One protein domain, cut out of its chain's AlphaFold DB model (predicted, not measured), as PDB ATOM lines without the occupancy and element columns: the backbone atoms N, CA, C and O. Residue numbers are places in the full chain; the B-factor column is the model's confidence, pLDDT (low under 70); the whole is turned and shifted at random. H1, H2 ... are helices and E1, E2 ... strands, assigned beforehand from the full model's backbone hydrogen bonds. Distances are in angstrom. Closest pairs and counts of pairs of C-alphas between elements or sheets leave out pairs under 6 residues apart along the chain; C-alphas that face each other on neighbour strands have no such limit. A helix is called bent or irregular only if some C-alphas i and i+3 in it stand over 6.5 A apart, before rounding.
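Overview. This is residues 67 to 162 of the 252 residues of an uncharacterized protein of Crocosphaera chwakensis CCY0110 (UniProt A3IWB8). A strongly twisted sheet of four strands, its two inner strands E1 and E3 sharply bent, makes the core; the longest helix, H2, packs along it over E1, with its closest C-alphas to edge strand E4, and H1 comes just before H2 in the chain and is also on the sheet. H4 sits beside the strands at the sheet's level, and the short H3 only grazes the sheet, on the side away from H2. The printed part has 96 residues, with H1, H2, E1, H3, E2, E3, H4 and E4 along the chain, and the sheet runs E2, E3, E1, E4, all antiparallel. The class is mixed, helices and strands; the whole is compact, with a radius of gyration of the C-alphas of 12.4 A, and rounded, spanning 38 by 28 by 26 A.

Along the chain. Start in the sheet with E1, residues 94 to 102, 18.6 A long; find C-alpha 94 at (-13.737, 14.893, -32.142). E3, residues 129 to 137, is 19.7 A, E2, residues 120 to 124, is 13.5 A, and E4, residues 150 to 155, is 13.5 A and ends at C-alpha 155, at (-13.888, 4.362, -30.471). E1 bends by 87 degrees at residue 97 and E3 by 88 degrees at residue 134. H2, residues 77 to 89, runs 18.5 A from C-alpha 77 at (-22.465, 1.095, -36.813). H1, residues 68 to 74, is 10.4 A, H3, residues 106 to 110, is 7.0 A, and H4, residues 138 to 146, is 12.4 A.

Arrangement. Look first between the inner strands E3 and E1, antiparallel at 159 degrees, where N 98 and O 133 are 2.8 A apart. On to the edge strands: E1 and E4 are antiparallel at 144 degrees, with N 101 and O 152 at 2.8 A, and the hairpin E2 and E3 has N 122 and O 130 at 2.8 A. E1, H3, E2 and E3, H4, E4 are split strand-helix-strand units, two strands running the same way with another between them, each with a right-handed crossover. H2 is on the sheet at a height of 9.0 A and runs along the strands, at 14 degrees to E1 on the local plane; its closest C-alphas to E4 are those of Leu 77 and Ala 152, 4.2 A. H1 is on the sheet at a height of 8.9 A. H2 and H4 are close but not clearly touching, closest at the C-alphas of Ile 84 and Ile 138, 6.7 A, at a shallow tilt of 30 degrees, opposite ways. H1 and H3 are apart. In H2 and H4 every O i to N i+4 pair is within hydrogen-bond range; in H1 2 of 3 are, and in H3 0 of 1, beside 2 of 2 O i to N i+3 pairs.

Size, cuts and confidence. The C-alphas farthest apart, of Arg 91 and Thr 125, are 37.8 A apart. The printed part has no cut and no long link; H3 to E2, with 9 residues, is short and the others are tight. Mean pLDDT of the printed part is 81.2; look for values under 70 at residues 112 to 118, 125 to 127 and 156 to 161.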
ATOM      1  N   PRO A  67     -10.617 -13.234 -40.964       83.44
ATOM      2  CA  PRO A  67     -11.822 -13.249 -41.785       83.44
ATOM      3  C   PRO A  67     -12.779 -12.083 -41.509       83.44
ATOM      4  O   PRO A  67     -13.009 -11.709 -40.358       83.44
ATOM      5  N   ASN A  68     -13.440 -11.609 -42.568       80.88
ATOM      6  CA  ASN A  68     -14.363 -10.471 -42.531       80.88
ATOM      7  C   ASN A  68     -15.464 -10.593 -41.463       80.88
ATOM      8  O   ASN A  68     -15.664  -9.676 -40.673       80.88
ATOM      9  N   HIS A  69     -16.106 -11.760 -41.357       81.38
ATOM     10  CA  HIS A  69     -17.180 -11.996 -40.384       81.38
ATOM     11  C   HIS A  69     -16.736 -11.838 -38.917       81.38
ATOM     12  O   HIS A  69     -17.559 -11.593 -38.038       81.38
ATOM     13  N   TYR A  70     -15.440 -11.998 -38.619       81.06
ATOM     14  CA  TYR A  70     -14.925 -11.771 -37.271       81.06
ATOM     15  C   TYR A  70     -14.782 -10.281 -36.971       81.06
ATOM     16  O   TYR A  70     -15.117  -9.841 -35.876       81.06
ATOM     17  N   ILE A  71     -14.346  -9.503 -37.959       80.62
ATOM     18  CA  ILE A  71     -14.258  -8.043 -37.872       80.62
ATOM     19  C   ILE A  71     -15.652  -7.462 -37.628       80.62
ATOM     20  O   ILE A  71     -15.851  -6.686 -36.697       80.62
ATOM     21  N   GLU A  72     -16.638  -7.903 -38.407       79.94
ATOM     22  CA  GLU A  72     -18.041  -7.477 -38.295       79.94
ATOM     23  C   GLU A  72     -18.678  -7.818 -36.938       79.94
ATOM     24  O   GLU A  72     -19.624  -7.161 -36.514       79.94
ATOM     25  N   LYS A  73     -18.168  -8.826 -36.219       82.81
ATOM     26  CA  LYS A  73     -18.634  -9.141 -34.859       82.81
ATOM     27  C   LYS A  73     -18.196  -8.083 -33.844       82.81
ATOM     28  O   LYS A  73     -18.884  -7.856 -32.846       82.81
ATOM     29  N   HIS A  74     -17.037  -7.475 -34.068       80.81
ATOM     30  CA  HIS A  74     -16.430  -6.526 -33.138       80.81
ATOM     31  C   HIS A  74     -16.758  -5.084 -33.501       80.81
ATOM     32  O   HIS A  74     -16.966  -4.276 -32.597       80.81
ATOM     33  N   LEU A  75     -16.898  -4.789 -34.792       86.25
ATOM     34  CA  LEU A  75     -17.280  -3.481 -35.304       86.25
ATOM     35  C   LEU A  75     -18.784  -3.407 -35.537       86.25
ATOM     36  O   LEU A  75     -19.353  -4.281 -36.180       86.25
ATOM     37  N   SER A  76     -19.443  -2.327 -35.116       90.19
ATOM     38  CA  SER A  76     -20.817  -2.087 -35.567       90.19
ATOM     39  C   SER A  76     -21.137  -0.612 -35.700       90.19
ATOM     40  O   SER A  76     -20.635   0.229 -34.958       90.19
ATOM     41  N   LEU A  77     -22.022  -0.283 -36.639       92.19
ATOM     42  CA  LEU A  77     -22.465   1.095 -36.813       92.19
ATOM     43  C   LEU A  77     -23.148   1.641 -35.549       92.19
ATOM     44  O   LEU A  77     -22.948   2.794 -35.179       92.19
ATOM     45  N   GLN A  78     -23.903   0.791 -34.848       92.06
ATOM     46  CA  GLN A  78     -24.587   1.165 -33.611       92.06
ATOM     47  C   GLN A  78     -23.602   1.562 -32.506       92.06
ATOM     48  O   GLN A  78     -23.838   2.539 -31.795       92.06
ATOM     49  N   LYS A  79     -22.494   0.827 -32.349       89.75
ATOM     50  CA  LYS A  79     -21.471   1.167 -31.357       89.75
ATOM     51  C   LYS A  79     -20.812   2.505 -31.678       89.75
ATOM     52  O   LYS A  79     -20.767   3.363 -30.805       89.75
ATOM     53  N   LEU A  80     -20.416   2.720 -32.935       91.69
ATOM     54  CA  LEU A  80     -19.872   4.003 -33.383       91.69
ATOM     55  C   LEU A  80     -20.836   5.165 -33.107       91.69
ATOM     56  O   LEU A  80     -20.433   6.193 -32.566       91.69
ATOM     57  N   GLN A  81     -22.122   4.998 -33.429       93.50
ATOM     58  CA  GLN A  81     -23.153   6.004 -33.155       93.50
ATOM     59  C   GLN A  81     -23.302   6.290 -31.656       93.50
ATOM     60  O   GLN A  81     -23.445   7.449 -31.265       93.50
ATOM     61  N   ASN A  82     -23.231   5.265 -30.804       92.25
ATOM     62  CA  ASN A  82     -23.244   5.451 -29.355       92.25
ATOM     63  C   ASN A  82     -22.036   6.272 -28.886       92.25
ATOM     64  O   ASN A  82     -22.222   7.224 -28.130       92.25
ATOM     65  N   SER A  83     -20.830   5.971 -29.373       90.50
ATOM     66  CA  SER A  83     -19.615   6.726 -29.040       90.50
ATOM     67  C   SER A  83     -19.708   8.190 -29.481       90.50
ATOM     68  O   SER A  83     -19.381   9.088 -28.707       90.50
ATOM     69  N   ILE A  84     -20.248   8.455 -30.679       93.06
ATOM     70  CA  ILE A  84     -20.543   9.819 -31.154       93.06
ATOM     71  C   ILE A  84     -21.492  10.537 -30.188       93.06
ATOM     72  O   ILE A  84     -21.227  11.667 -29.782       93.06
ATOM     73  N   ASN A  85     -22.591   9.887 -29.801       93.94
ATOM     74  CA  ASN A  85     -23.586  10.482 -28.912       93.94
ATOM     75  C   ASN A  85     -23.006  10.800 -27.527       93.94
ATOM     76  O   ASN A  85     -23.282  11.867 -26.979       93.94
ATOM     77  N   GLU A  86     -22.188   9.910 -26.964       92.50
ATOM     78  CA  GLU A  86     -21.510  10.147 -25.686       92.50
ATOM     79  C   GLU A  86     -20.503  11.303 -25.771       92.50
ATOM     80  O   GLU A  86     -20.495  12.176 -24.901       92.50
ATOM     81  N   ALA A  87     -19.716  11.372 -26.843       91.62
ATOM     82  CA  ALA A  87     -18.793  12.477 -27.083       91.62
ATOM     83  C   ALA A  87     -19.536  13.823 -27.208       91.62
ATOM     84  O   ALA A  87     -19.162  14.822 -26.585       91.62
ATOM     85  N   LEU A  88     -20.661  13.851 -27.930       93.75
ATOM     86  CA  LEU A  88     -21.507  15.041 -28.054       93.75
ATOM     87  C   LEU A  88     -22.102  15.484 -26.709       93.75
ATOM     88  O   LEU A  88     -22.106  16.683 -26.418       93.75
ATOM     89  N   LYS A  89     -22.542  14.550 -25.850       95.88
ATOM     90  CA  LYS A  89     -22.994  14.864 -24.476       95.88
ATOM     91  C   LYS A  89     -21.891  15.539 -23.658       95.88
ATOM     92  O   LYS A  89     -22.171  16.468 -22.900       95.88
ATOM     93  N   LYS A  90     -20.640  15.119 -23.857       94.19
ATOM     94  CA  LYS A  90     -19.439  15.717 -23.248       94.19
ATOM     95  C   LYS A  90     -18.968  17.003 -23.942       94.19
ATOM     96  O   LYS A  90     -17.993  17.606 -23.503       94.19
ATOM     97  N   ARG A  91     -19.675  17.467 -24.982       94.19
ATOM     98  CA  ARG A  91     -19.324  18.632 -25.820       94.19
ATOM     99  C   ARG A  91     -17.982  18.483 -26.539       94.19
ATOM    100  O   ARG A  91     -17.343  19.478 -26.890       94.19
ATOM    101  N   GLU A  92     -17.558  17.251 -26.774       92.25
ATOM    102  CA  GLU A  92     -16.382  16.956 -27.574       92.25
ATOM    103  C   GLU A  92     -16.676  17.261 -29.047       92.25
ATOM    104  O   GLU A  92     -17.801  17.140 -29.532       92.25
ATOM    105  N   ARG A  93     -15.650  17.701 -29.780       89.94
ATOM    106  CA  ARG A  93     -15.758  18.007 -31.220       89.94
ATOM    107  C   ARG A  93     -15.184  16.901 -32.100       89.94
ATOM    108  O   ARG A  93     -15.261  16.978 -33.330       89.94
ATOM    109  N   ARG A  94     -14.523  15.927 -31.481       88.88
ATOM    110  CA  ARG A  94     -13.737  14.893 -32.142       88.88
ATOM    111  C   ARG A  94     -13.871  13.602 -31.360       88.88
ATOM    112  O   ARG A  94     -13.883  13.656 -30.136       88.88
ATOM    113  N   LEU A  95     -13.902  12.488 -32.074       87.62
ATOM    114  CA  LEU A  95     -13.562  11.205 -31.484       87.62
ATOM    115  C   LEU A  95     -12.049  11.010 -31.568       87.62
ATOM    116  O   LEU A  95     -11.402  11.482 -32.511       87.62
ATOM    117  N   GLN A  96     -11.508  10.335 -30.561       83.56
ATOM    118  CA  GLN A  96     -10.117   9.911 -30.532       83.56
ATOM    119  C   GLN A  96     -10.053   8.424 -30.863       83.56
ATOM    120  O   GLN A  96     -10.868   7.650 -30.357       83.56
ATOM    121  N   ASN A  97      -9.066   8.041 -31.670       80.56
ATOM    122  CA  ASN A  97      -8.677   6.652 -31.896       80.56
ATOM    123  C   ASN A  97      -9.845   5.766 -32.371       80.56
ATOM    124  O   ASN A  97     -10.261   4.824 -31.698       80.56
ATOM    125  N   CYS A  98     -10.434   6.094 -33.516       83.62
ATOM    126  CA  CYS A  98     -11.519   5.310 -34.098       83.62
ATOM    127  C   CYS A  98     -10.975   4.277 -35.069       83.62
ATOM    128  O   CYS A  98     -10.189   4.648 -35.933       83.62
ATOM    129  N   PHE A  99     -11.485   3.046 -35.034       84.88
ATOM    130  CA  PHE A  99     -11.380   2.178 -36.207       84.88
ATOM    131  C   PHE A  99     -12.702   2.166 -36.959       84.88
ATOM    132  O   PHE A  99     -13.764   1.966 -36.367       84.88
ATOM    133  N   LEU A 100     -12.633   2.380 -38.268       87.81
ATOM    134  CA  LEU A 100     -13.792   2.452 -39.146       87.81
ATOM    135  C   LEU A 100     -13.646   1.421 -40.258       87.81
ATOM    136  O   LEU A 100     -12.655   1.433 -40.982       87.81
ATOM    137  N   LEU A 101     -14.648   0.566 -40.418       89.31
ATOM    138  CA  LEU A 101     -14.805  -0.279 -41.594       89.31
ATOM    139  C   LEU A 101     -15.384   0.564 -42.729       89.31
ATOM    140  O   LEU A 101     -16.482   1.117 -42.606       89.31
ATOM    141  N   LEU A 102     -14.647   0.655 -43.829       88.56
ATOM    142  CA  LEU A 102     -15.018   1.476 -44.975       88.56
ATOM    143  C   LEU A 102     -15.783   0.657 -46.018       88.56
ATOM    144  O   LEU A 102     -15.531  -0.529 -46.205       88.56
ATOM    145  N   SER A 103     -16.697   1.316 -46.729       85.75
ATOM    146  CA  SER A 103     -17.424   0.724 -47.866       85.75
ATOM    147  C   SER A 103     -16.531   0.455 -49.081       85.75
ATOM    148  O   SER A 103     -16.822  -0.427 -49.882       85.75
ATOM    149  N   SER A 104     -15.458   1.235 -49.237       83.75
ATOM    150  CA  SER A 104     -14.425   1.061 -50.257       83.75
ATOM    151  C   SER A 104     -13.184   1.881 -49.904       83.75
ATOM    152  O   SER A 104     -13.258   2.843 -49.134       83.75
ATOM    153  N   ASP A 105     -12.056   1.571 -50.540       77.56
ATOM    154  CA  ASP A 105     -10.819   2.349 -50.393       77.56
ATOM    155  C   ASP A 105     -10.951   3.796 -50.878       77.56
ATOM    156  O   ASP A 105     -10.255   4.679 -50.383       77.56
ATOM    157  N   ALA A 106     -11.870   4.074 -51.810       79.69
ATOM    158  CA  ALA A 106     -12.100   5.428 -52.309       79.69
ATOM    159  C   ALA A 106     -12.544   6.393 -51.193       79.69
ATOM    160  O   ALA A 106     -12.358   7.607 -51.309       79.69
ATOM    161  N   VAL A 107     -13.098   5.872 -50.090       80.06
ATOM    162  CA  VAL A 107     -13.479   6.663 -48.909       80.06
ATOM    163  C   VAL A 107     -12.258   7.251 -48.200       80.06
ATOM    164  O   VAL A 107     -12.364   8.332 -47.628       80.06
ATOM    165  N   ILE A 108     -11.087   6.610 -48.282       76.12
ATOM    166  CA  ILE A 108      -9.841   7.118 -47.682       76.12
ATOM    167  C   ILE A 108      -9.514   8.508 -48.239       76.12
ATOM    168  O   ILE A 108      -9.238   9.431 -47.475       76.12
ATOM    169  N   SER A 109      -9.650   8.691 -49.556       74.19
ATOM    170  CA  SER A 109      -9.463   9.994 -50.200       74.19
ATOM    171  C   SER A 109     -10.494  11.030 -49.732       74.19
ATOM    172  O   SER A 109     -10.164  12.200 -49.575       74.19
ATOM    173  N   HIS A 110     -11.736  10.610 -49.458       71.69
ATOM    174  CA  HIS A 110     -12.799  11.492 -48.954       71.69
ATOM    175  C   HIS A 110     -12.595  11.904 -47.495       71.69
ATOM    176  O   HIS A 110     -12.986  13.003 -47.105       71.69
ATOM    177  N   LEU A 111     -11.979  11.038 -46.687       72.81
ATOM    178  CA  LEU A 111     -11.620  11.344 -45.305       72.81
ATOM    179  C   LEU A 111     -10.564  12.454 -45.217       72.81
ATOM    180  O   LEU A 111     -10.345  12.983 -44.127       72.81
ATOM    181  N   GLY A 112      -9.937  12.827 -46.341       63.84
ATOM    182  CA  GLY A 112      -8.887  13.837 -46.364       63.84
ATOM    183  C   GLY A 112      -7.727  13.417 -45.473       63.84
ATOM    184  O   GLY A 112      -7.152  14.254 -44.778       63.84
ATOM    185  N   ILE A 113      -7.426  12.112 -45.451       63.59
ATOM    186  CA  ILE A 113      -6.228  11.566 -44.808       63.59
ATOM    187  C   ILE A 113      -5.064  11.905 -45.730       63.59
ATOM    188  O   ILE A 113      -4.474  11.063 -46.394       63.59
ATOM    189  N   GLU A 114      -4.806  13.202 -45.829       54.34
ATOM    190  CA  GLU A 114      -3.503  13.709 -46.193       54.34
ATOM    191  C   GLU A 114      -2.564  13.387 -45.032       54.34
ATOM    192  O   GLU A 114      -3.024  13.238 -43.894       54.34
ATOM    193  N   GLU A 115      -1.284  13.223 -45.362       48.84
ATOM    194  CA  GLU A 115      -0.153  12.714 -44.571       48.84
ATOM    195  C   GLU A 115       0.039  13.398 -43.204       48.84
ATOM    196  O   GLU A 115       1.056  14.006 -42.906       48.84
ATOM    197  N   THR A 116      -0.959  13.310 -42.342       49.62
ATOM    198  CA  THR A 116      -0.893  13.675 -40.940       49.62
ATOM    199  C   THR A 116      -0.528  12.395 -40.207       49.62
ATOM    200  O   THR A 116      -1.199  11.371 -40.357       49.62
ATOM    201  N   ASP A 117       0.582  12.441 -39.475       56.16
ATOM    202  CA  ASP A 117       1.429  11.293 -39.103       56.16
ATOM    203  C   ASP A 117       0.804  10.225 -38.187       56.16
ATOM    204  O   ASP A 117       1.516   9.364 -37.689       56.16
ATOM    205  N   TYR A 118      -0.510  10.240 -37.954       67.06
ATOM    206  CA  TYR A 118      -1.157   9.389 -36.949       67.06
ATOM    207  C   TYR A 118      -2.381   8.610 -37.453       67.06
ATOM    208  O   TYR A 118      -2.926   7.797 -36.712       67.06
ATOM    209  N   ASN A 119      -2.826   8.828 -38.695       73.50
ATOM    210  CA  ASN A 119      -3.929   8.065 -39.289       73.50
ATOM    211  C   ASN A 119      -3.373   7.006 -40.249       73.50
ATOM    212  O   ASN A 119      -2.521   7.318 -41.085       73.50
ATOM    213  N   TYR A 120      -3.858   5.769 -40.160       73.94
ATOM    214  CA  TYR A 120      -3.334   4.658 -40.957       73.94
ATOM    215  C   TYR A 120      -4.388   3.603 -41.295       73.94
ATOM    216  O   TYR A 120      -5.377   3.430 -40.584       73.94
ATOM    217  N   GLY A 121      -4.175   2.889 -42.404       74.25
ATOM    218  CA  GLY A 121      -5.061   1.832 -42.880       74.25
ATOM    219  C   GLY A 121      -4.583   0.434 -42.485       74.25
ATOM    220  O   GLY A 121      -3.394   0.127 -42.474       74.25
ATOM    221  N   VAL A 122      -5.533  -0.454 -42.225       72.56
ATOM    222  CA  VAL A 122      -5.321  -1.893 -42.069       72.56
ATOM    223  C   VAL A 122      -6.229  -2.598 -43.072       72.56
ATOM    224  O   VAL A 122      -7.450  -2.447 -43.033       72.56
ATOM    225  N   ARG A 123      -5.648  -3.387 -43.976       75.62
ATOM    226  CA  ARG A 123      -6.404  -4.245 -44.891       75.62
ATOM    227  C   ARG A 123      -6.415  -5.667 -44.389       75.62
ATOM    228  O   ARG A 123      -5.401  -6.227 -43.983       75.62
ATOM    229  N   PHE A 124      -7.570  -6.286 -44.497       71.44
ATOM    230  CA  PHE A 124      -7.727  -7.690 -44.186       71.44
ATOM    231  C   PHE A 124      -7.736  -8.502 -45.479       71.44
ATOM    232  O   PHE A 124      -8.034  -8.004 -46.567       71.44
ATOM    233  N   THR A 125      -7.346  -9.767 -45.372       62.22
ATOM    234  CA  THR A 125      -7.308 -10.699 -46.496       62.22
ATOM    235  C   THR A 125      -8.750 -10.977 -46.914       62.22
ATOM    236  O   THR A 125      -9.447 -11.744 -46.257       62.22
ATOM    237  N   GLY A 126      -9.208 -10.303 -47.974       58.44
ATOM    238  CA  GLY A 126     -10.613 -10.319 -48.407       58.44
ATOM    239  C   GLY A 126     -11.229  -8.940 -48.690       58.44
ATOM    240  O   GLY A 126     -12.430  -8.780 -48.500       58.44
ATOM    241  N   GLU A 127     -10.417  -7.965 -49.120       69.69
ATOM    242  CA  GLU A 127     -10.792  -6.615 -49.604       69.69
ATOM    243  C   GLU A 127     -11.333  -5.609 -48.581       69.69
ATOM    244  O   GLU A 127     -11.416  -4.423 -48.894       69.69
ATOM    245  N   MET A 128     -11.647  -6.018 -47.350       75.56
ATOM    246  CA  MET A 128     -12.108  -5.061 -46.344       75.56
ATOM    247  C   MET A 128     -10.963  -4.207 -45.807       75.56
ATOM    248  O   MET A 128      -9.936  -4.716 -45.344       75.56
ATOM    249  N   THR A 129     -11.192  -2.897 -45.819       80.19
ATOM    250  CA  THR A 129     -10.272  -1.902 -45.279       80.19
ATOM    251  C   THR A 129     -10.857  -1.298 -44.018       80.19
ATOM    252  O   THR A 129     -11.934  -0.697 -44.025       80.19
ATOM    253  N   ILE A 130     -10.115  -1.458 -42.928       79.56
ATOM    254  CA  ILE A 130     -10.341  -0.737 -41.688       79.56
ATOM    255  C   ILE A 130      -9.364   0.428 -41.658       79.56
ATOM    256  O   ILE A 130      -8.184   0.258 -41.950       79.56
ATOM    257  N   ILE A 131      -9.828   1.609 -41.284       80.62
ATOM    258  CA  ILE A 131      -8.950   2.748 -41.048       80.62
ATOM    259  C   ILE A 131      -8.930   3.098 -39.576       80.62
ATOM    260  O   ILE A 131      -9.985   3.195 -38.955       80.62
ATOM    261  N   TYR A 132      -7.733   3.287 -39.038       80.94
ATOM    262  CA  TYR A 132      -7.533   3.898 -37.742       80.94
ATOM    263  C   TYR A 132      -7.393   5.407 -37.899       80.94
ATOM    264  O   TYR A 132      -6.551   5.898 -38.655       80.94
ATOM    265  N   LEU A 133      -8.215   6.138 -37.158       80.50
ATOM    266  CA  LEU A 133      -8.193   7.586 -37.085       80.50
ATOM    267  C   LEU A 133      -7.875   8.019 -35.661       80.50
ATOM    268  O   LEU A 133      -8.740   7.965 -34.788       80.50
ATOM    269  N   TYR A 134      -6.659   8.515 -35.445       78.06
ATOM    270  CA  TYR A 134      -6.228   9.042 -34.152       78.06
ATOM    271  C   TYR A 134      -7.087  10.242 -33.724       78.06
ATOM    272  O   TYR A 134      -7.517  10.345 -32.576       78.06
ATOM    273  N   PHE A 135      -7.447  11.105 -34.680       81.94
ATOM    274  CA  PHE A 135      -8.419  12.178 -34.475       81.94
ATOM    275  C   PHE A 135      -9.387  12.279 -35.643       81.94
ATOM    276  O   PHE A 135      -8.983  12.550 -36.771       81.94
ATOM    277  N   CYS A 136     -10.687  12.195 -35.357       82.12
ATOM    278  CA  CYS A 136     -11.705  12.408 -36.376       82.12
ATOM    279  C   CYS A 136     -12.799  13.372 -35.911       82.12
ATOM    280  O   CYS A 136     -13.295  13.299 -34.787       82.12
ATOM    281  N   ARG A 137     -13.165  14.323 -36.776       88.50
ATOM    282  CA  ARG A 137     -14.209  15.317 -36.493       88.50
ATOM    283  C   ARG A 137     -15.570  14.629 -36.488       88.50
ATOM    284  O   ARG A 137     -15.944  14.033 -37.490       88.50
ATOM    285  N   ILE A 138     -16.336  14.793 -35.411       91.69
ATOM    286  CA  ILE A 138     -17.666  14.174 -35.285       91.69
ATOM    287  C   ILE A 138     -18.586  14.502 -36.479       91.69
ATOM    288  O   ILE A 138     -19.138  13.558 -37.043       91.69
ATOM    289  N   PRO A 139     -18.693  15.766 -36.949       91.56
ATOM    290  CA  PRO A 139     -19.532  16.079 -38.106       91.56
ATOM    291  C   PRO A 139     -19.142  15.321 -39.380       91.56
ATOM    292  O   PRO A 139     -20.016  14.917 -40.137       91.56
ATOM    293  N   LEU A 140     -17.841  15.083 -39.596       87.44
ATOM    294  CA  LEU A 140     -17.360  14.321 -40.750       87.44
ATOM    295  C   LEU A 140     -17.770  12.849 -40.641       87.44
ATOM    296  O   LEU A 140     -18.235  12.273 -41.614       87.44
ATOM    297  N   ILE A 141     -17.642  12.238 -39.458       89.50
ATOM    298  CA  ILE A 141     -18.073  10.845 -39.257       89.50
ATOM    299  C   ILE A 141     -19.575  10.715 -39.504       89.50
ATOM    300  O   ILE A 141     -19.995   9.797 -40.201       89.50
ATOM    301  N   GLN A 142     -20.380  11.632 -38.963       92.56
ATOM    302  CA  GLN A 142     -21.830  11.626 -39.166       92.56
ATOM    303  C   GLN A 142     -22.187  11.739 -40.652       92.56
ATOM    304  O   GLN A 142     -22.955  10.921 -41.147       92.56
ATOM    305  N   GLU A 143     -21.553  12.661 -41.382       92.31
ATOM    306  CA  GLU A 143     -21.728  12.803 -42.833       92.31
ATOM    307  C   GLU A 143     -21.389  11.505 -43.589       92.31
ATOM    308  O   GLU A 143     -22.120  11.081 -44.484       92.31
ATOM    309  N   LEU A 144     -20.281  10.847 -43.239       89.88
ATOM    310  CA  LEU A 144     -19.854   9.608 -43.891       89.88
ATOM    311  C   LEU A 144     -20.774   8.426 -43.565       89.88
ATOM    312  O   LEU A 144     -20.996   7.578 -44.430       89.88
ATOM    313  N   ILE A 145     -21.327   8.378 -42.352       92.94
ATOM    314  CA  ILE A 145     -22.365   7.412 -41.971       92.94
ATOM    315  C   ILE A 145     -23.628   7.643 -42.806       92.94
ATOM    316  O   ILE A 145     -24.153   6.697 -43.388       92.94
ATOM    317  N   GLU A 146     -24.099   8.887 -42.910       93.88
ATOM    318  CA  GLU A 146     -25.298   9.246 -43.683       93.88
ATOM    319  C   GLU A 146     -25.153   8.907 -45.172       93.88
ATOM    320  O   GLU A 146     -26.105   8.456 -45.808       93.88
ATOM    321  N   LYS A 147     -23.944   9.061 -45.720       92.50
ATOM    322  CA  LYS A 147     -23.606   8.675 -47.098       92.50
ATOM    323  C   LYS A 147     -23.404   7.165 -47.290       92.50
ATOM    324  O   LYS A 147     -23.145   6.739 -48.413       92.50
ATOM    325  N   GLY A 148     -23.483   6.360 -46.228       92.19
ATOM    326  CA  GLY A 148     -23.242   4.914 -46.277       92.19
ATOM    327  C   GLY A 148     -21.785   4.536 -46.562       92.19
ATOM    328  O   GLY A 148     -21.512   3.432 -47.026       92.19
ATOM    329  N   LEU A 149     -20.840   5.450 -46.319       90.06
ATOM    330  CA  LEU A 149     -19.424   5.246 -46.625       90.06
ATOM    331  C   LEU A 149     -18.666   4.531 -45.502       90.06
ATOM    332  O   LEU A 149     -17.648   3.891 -45.774       90.06
ATOM    333  N   ILE A 150     -19.180   4.608 -44.273       91.38
ATOM    334  CA  ILE A 150     -18.728   3.829 -43.115       91.38
ATOM    335  C   ILE A 150     -19.743   2.713 -42.873       91.38
ATOM    336  O   ILE A 150     -20.912   2.983 -42.606       91.38
ATOM    337  N   LEU A 151     -19.284   1.464 -42.939       90.12
ATOM    338  CA  LEU A 151     -20.121   0.286 -42.708       90.12
ATOM    339  C   LEU A 151     -20.246  -0.037 -41.213       90.12
ATOM    340  O   LEU A 151     -21.302  -0.456 -40.744       90.12
ATOM    341  N   ALA A 152     -19.165   0.160 -40.458       90.88
ATOM    342  CA  ALA A 152     -19.096  -0.116 -39.027       90.88
ATOM    343  C   ALA A 152     -17.918   0.629 -38.381       90.88
ATOM    344  O   ALA A 152     -17.024   1.103 -39.077       90.88
ATOM    345  N   GLY A 153     -17.880   0.712 -37.052       89.69
ATOM    346  CA  GLY A 153     -16.706   1.209 -36.336       89.69
ATOM    347  C   GLY A 153     -16.889   1.231 -34.823       89.69
ATOM    348  O   GLY A 153     -17.932   0.827 -34.313       89.69
ATOM    349  N   GLU A 154     -15.882   1.713 -34.107       86.56
ATOM    350  CA  GLU A 154     -15.939   1.986 -32.662       86.56
ATOM    351  C   GLU A 154     -14.830   2.979 -32.282       86.56
ATOM    352  O   GLU A 154     -13.890   3.205 -33.054       86.56
ATOM    353  N   ASP A 155     -14.948   3.577 -31.098       84.06
ATOM    354  CA  ASP A 155     -13.888   4.362 -30.471       84.06
ATOM    355  C   ASP A 155     -13.008   3.496 -29.548       84.06
ATOM    356  O   ASP A 155     -13.456   2.504 -28.974       84.06
ATOM    357  N   ARG A 156     -11.742   3.892 -29.372       69.44
ATOM    358  CA  ARG A 156     -10.733   3.131 -28.610       69.44
ATOM    359  C   ARG A 156     -11.056   2.890 -27.144       69.44
ATOM    360  O   ARG A 156     -10.507   1.957 -26.571       69.44
ATOM    361  N   ASN A 157     -11.932   3.677 -26.521       60.38
ATOM    362  CA  ASN A 157     -12.150   3.637 -25.069       60.38
ATOM    363  C   ASN A 157     -12.631   2.269 -24.526       60.38
ATOM    364  O   ASN A 157     -12.852   2.131 -23.327       60.38
ATOM    365  N   ARG A 158     -12.828   1.259 -25.386       54.06
ATOM    366  CA  ARG A 158     -13.225  -0.112 -25.038       54.06
ATOM    367  C   ARG A 158     -12.320  -1.202 -25.636       54.06
ATOM    368  O   ARG A 158     -12.735  -2.359 -25.684       54.06
ATOM    369  N   TRP A 159     -11.159  -0.847 -26.190       60.94
ATOM    370  CA  TRP A 159     -10.677  -1.524 -27.400       60.94
ATOM    371  C   TRP A 159      -9.229  -1.968 -27.474       60.94
ATOM    372  O   TRP A 159      -8.875  -2.605 -28.469       60.94
ATOM    373  N   ASP A 160      -8.420  -1.735 -26.448       60.00
ATOM    374  CA  ASP A 160      -6.990  -2.040 -26.545       60.00
ATOM    375  C   ASP A 160      -6.688  -3.550 -26.710       60.00
ATOM    376  O   ASP A 160      -5.587  -3.924 -27.105       60.00
ATOM    377  N   TYR A 161      -7.695  -4.427 -26.590       68.06
ATOM    378  CA  TYR A 161      -7.519  -5.872 -26.746       68.06
ATOM    379  C   TYR A 161      -8.212  -6.482 -27.978       68.06
ATOM    380  O   TYR A 161      -7.592  -7.212 -28.748       68.06
ATOM    381  N   ASN A 162      -9.470  -6.161 -28.291       71.50
ATOM    382  CA  ASN A 162     -10.146  -6.835 -29.417       71.50
ATOM    383  C   ASN A 162      -9.468  -6.576 -30.776       71.50
ATOM    384  O   ASN A 162      -9.407  -7.482 -31.612       71.50
TER     385      ASN A 162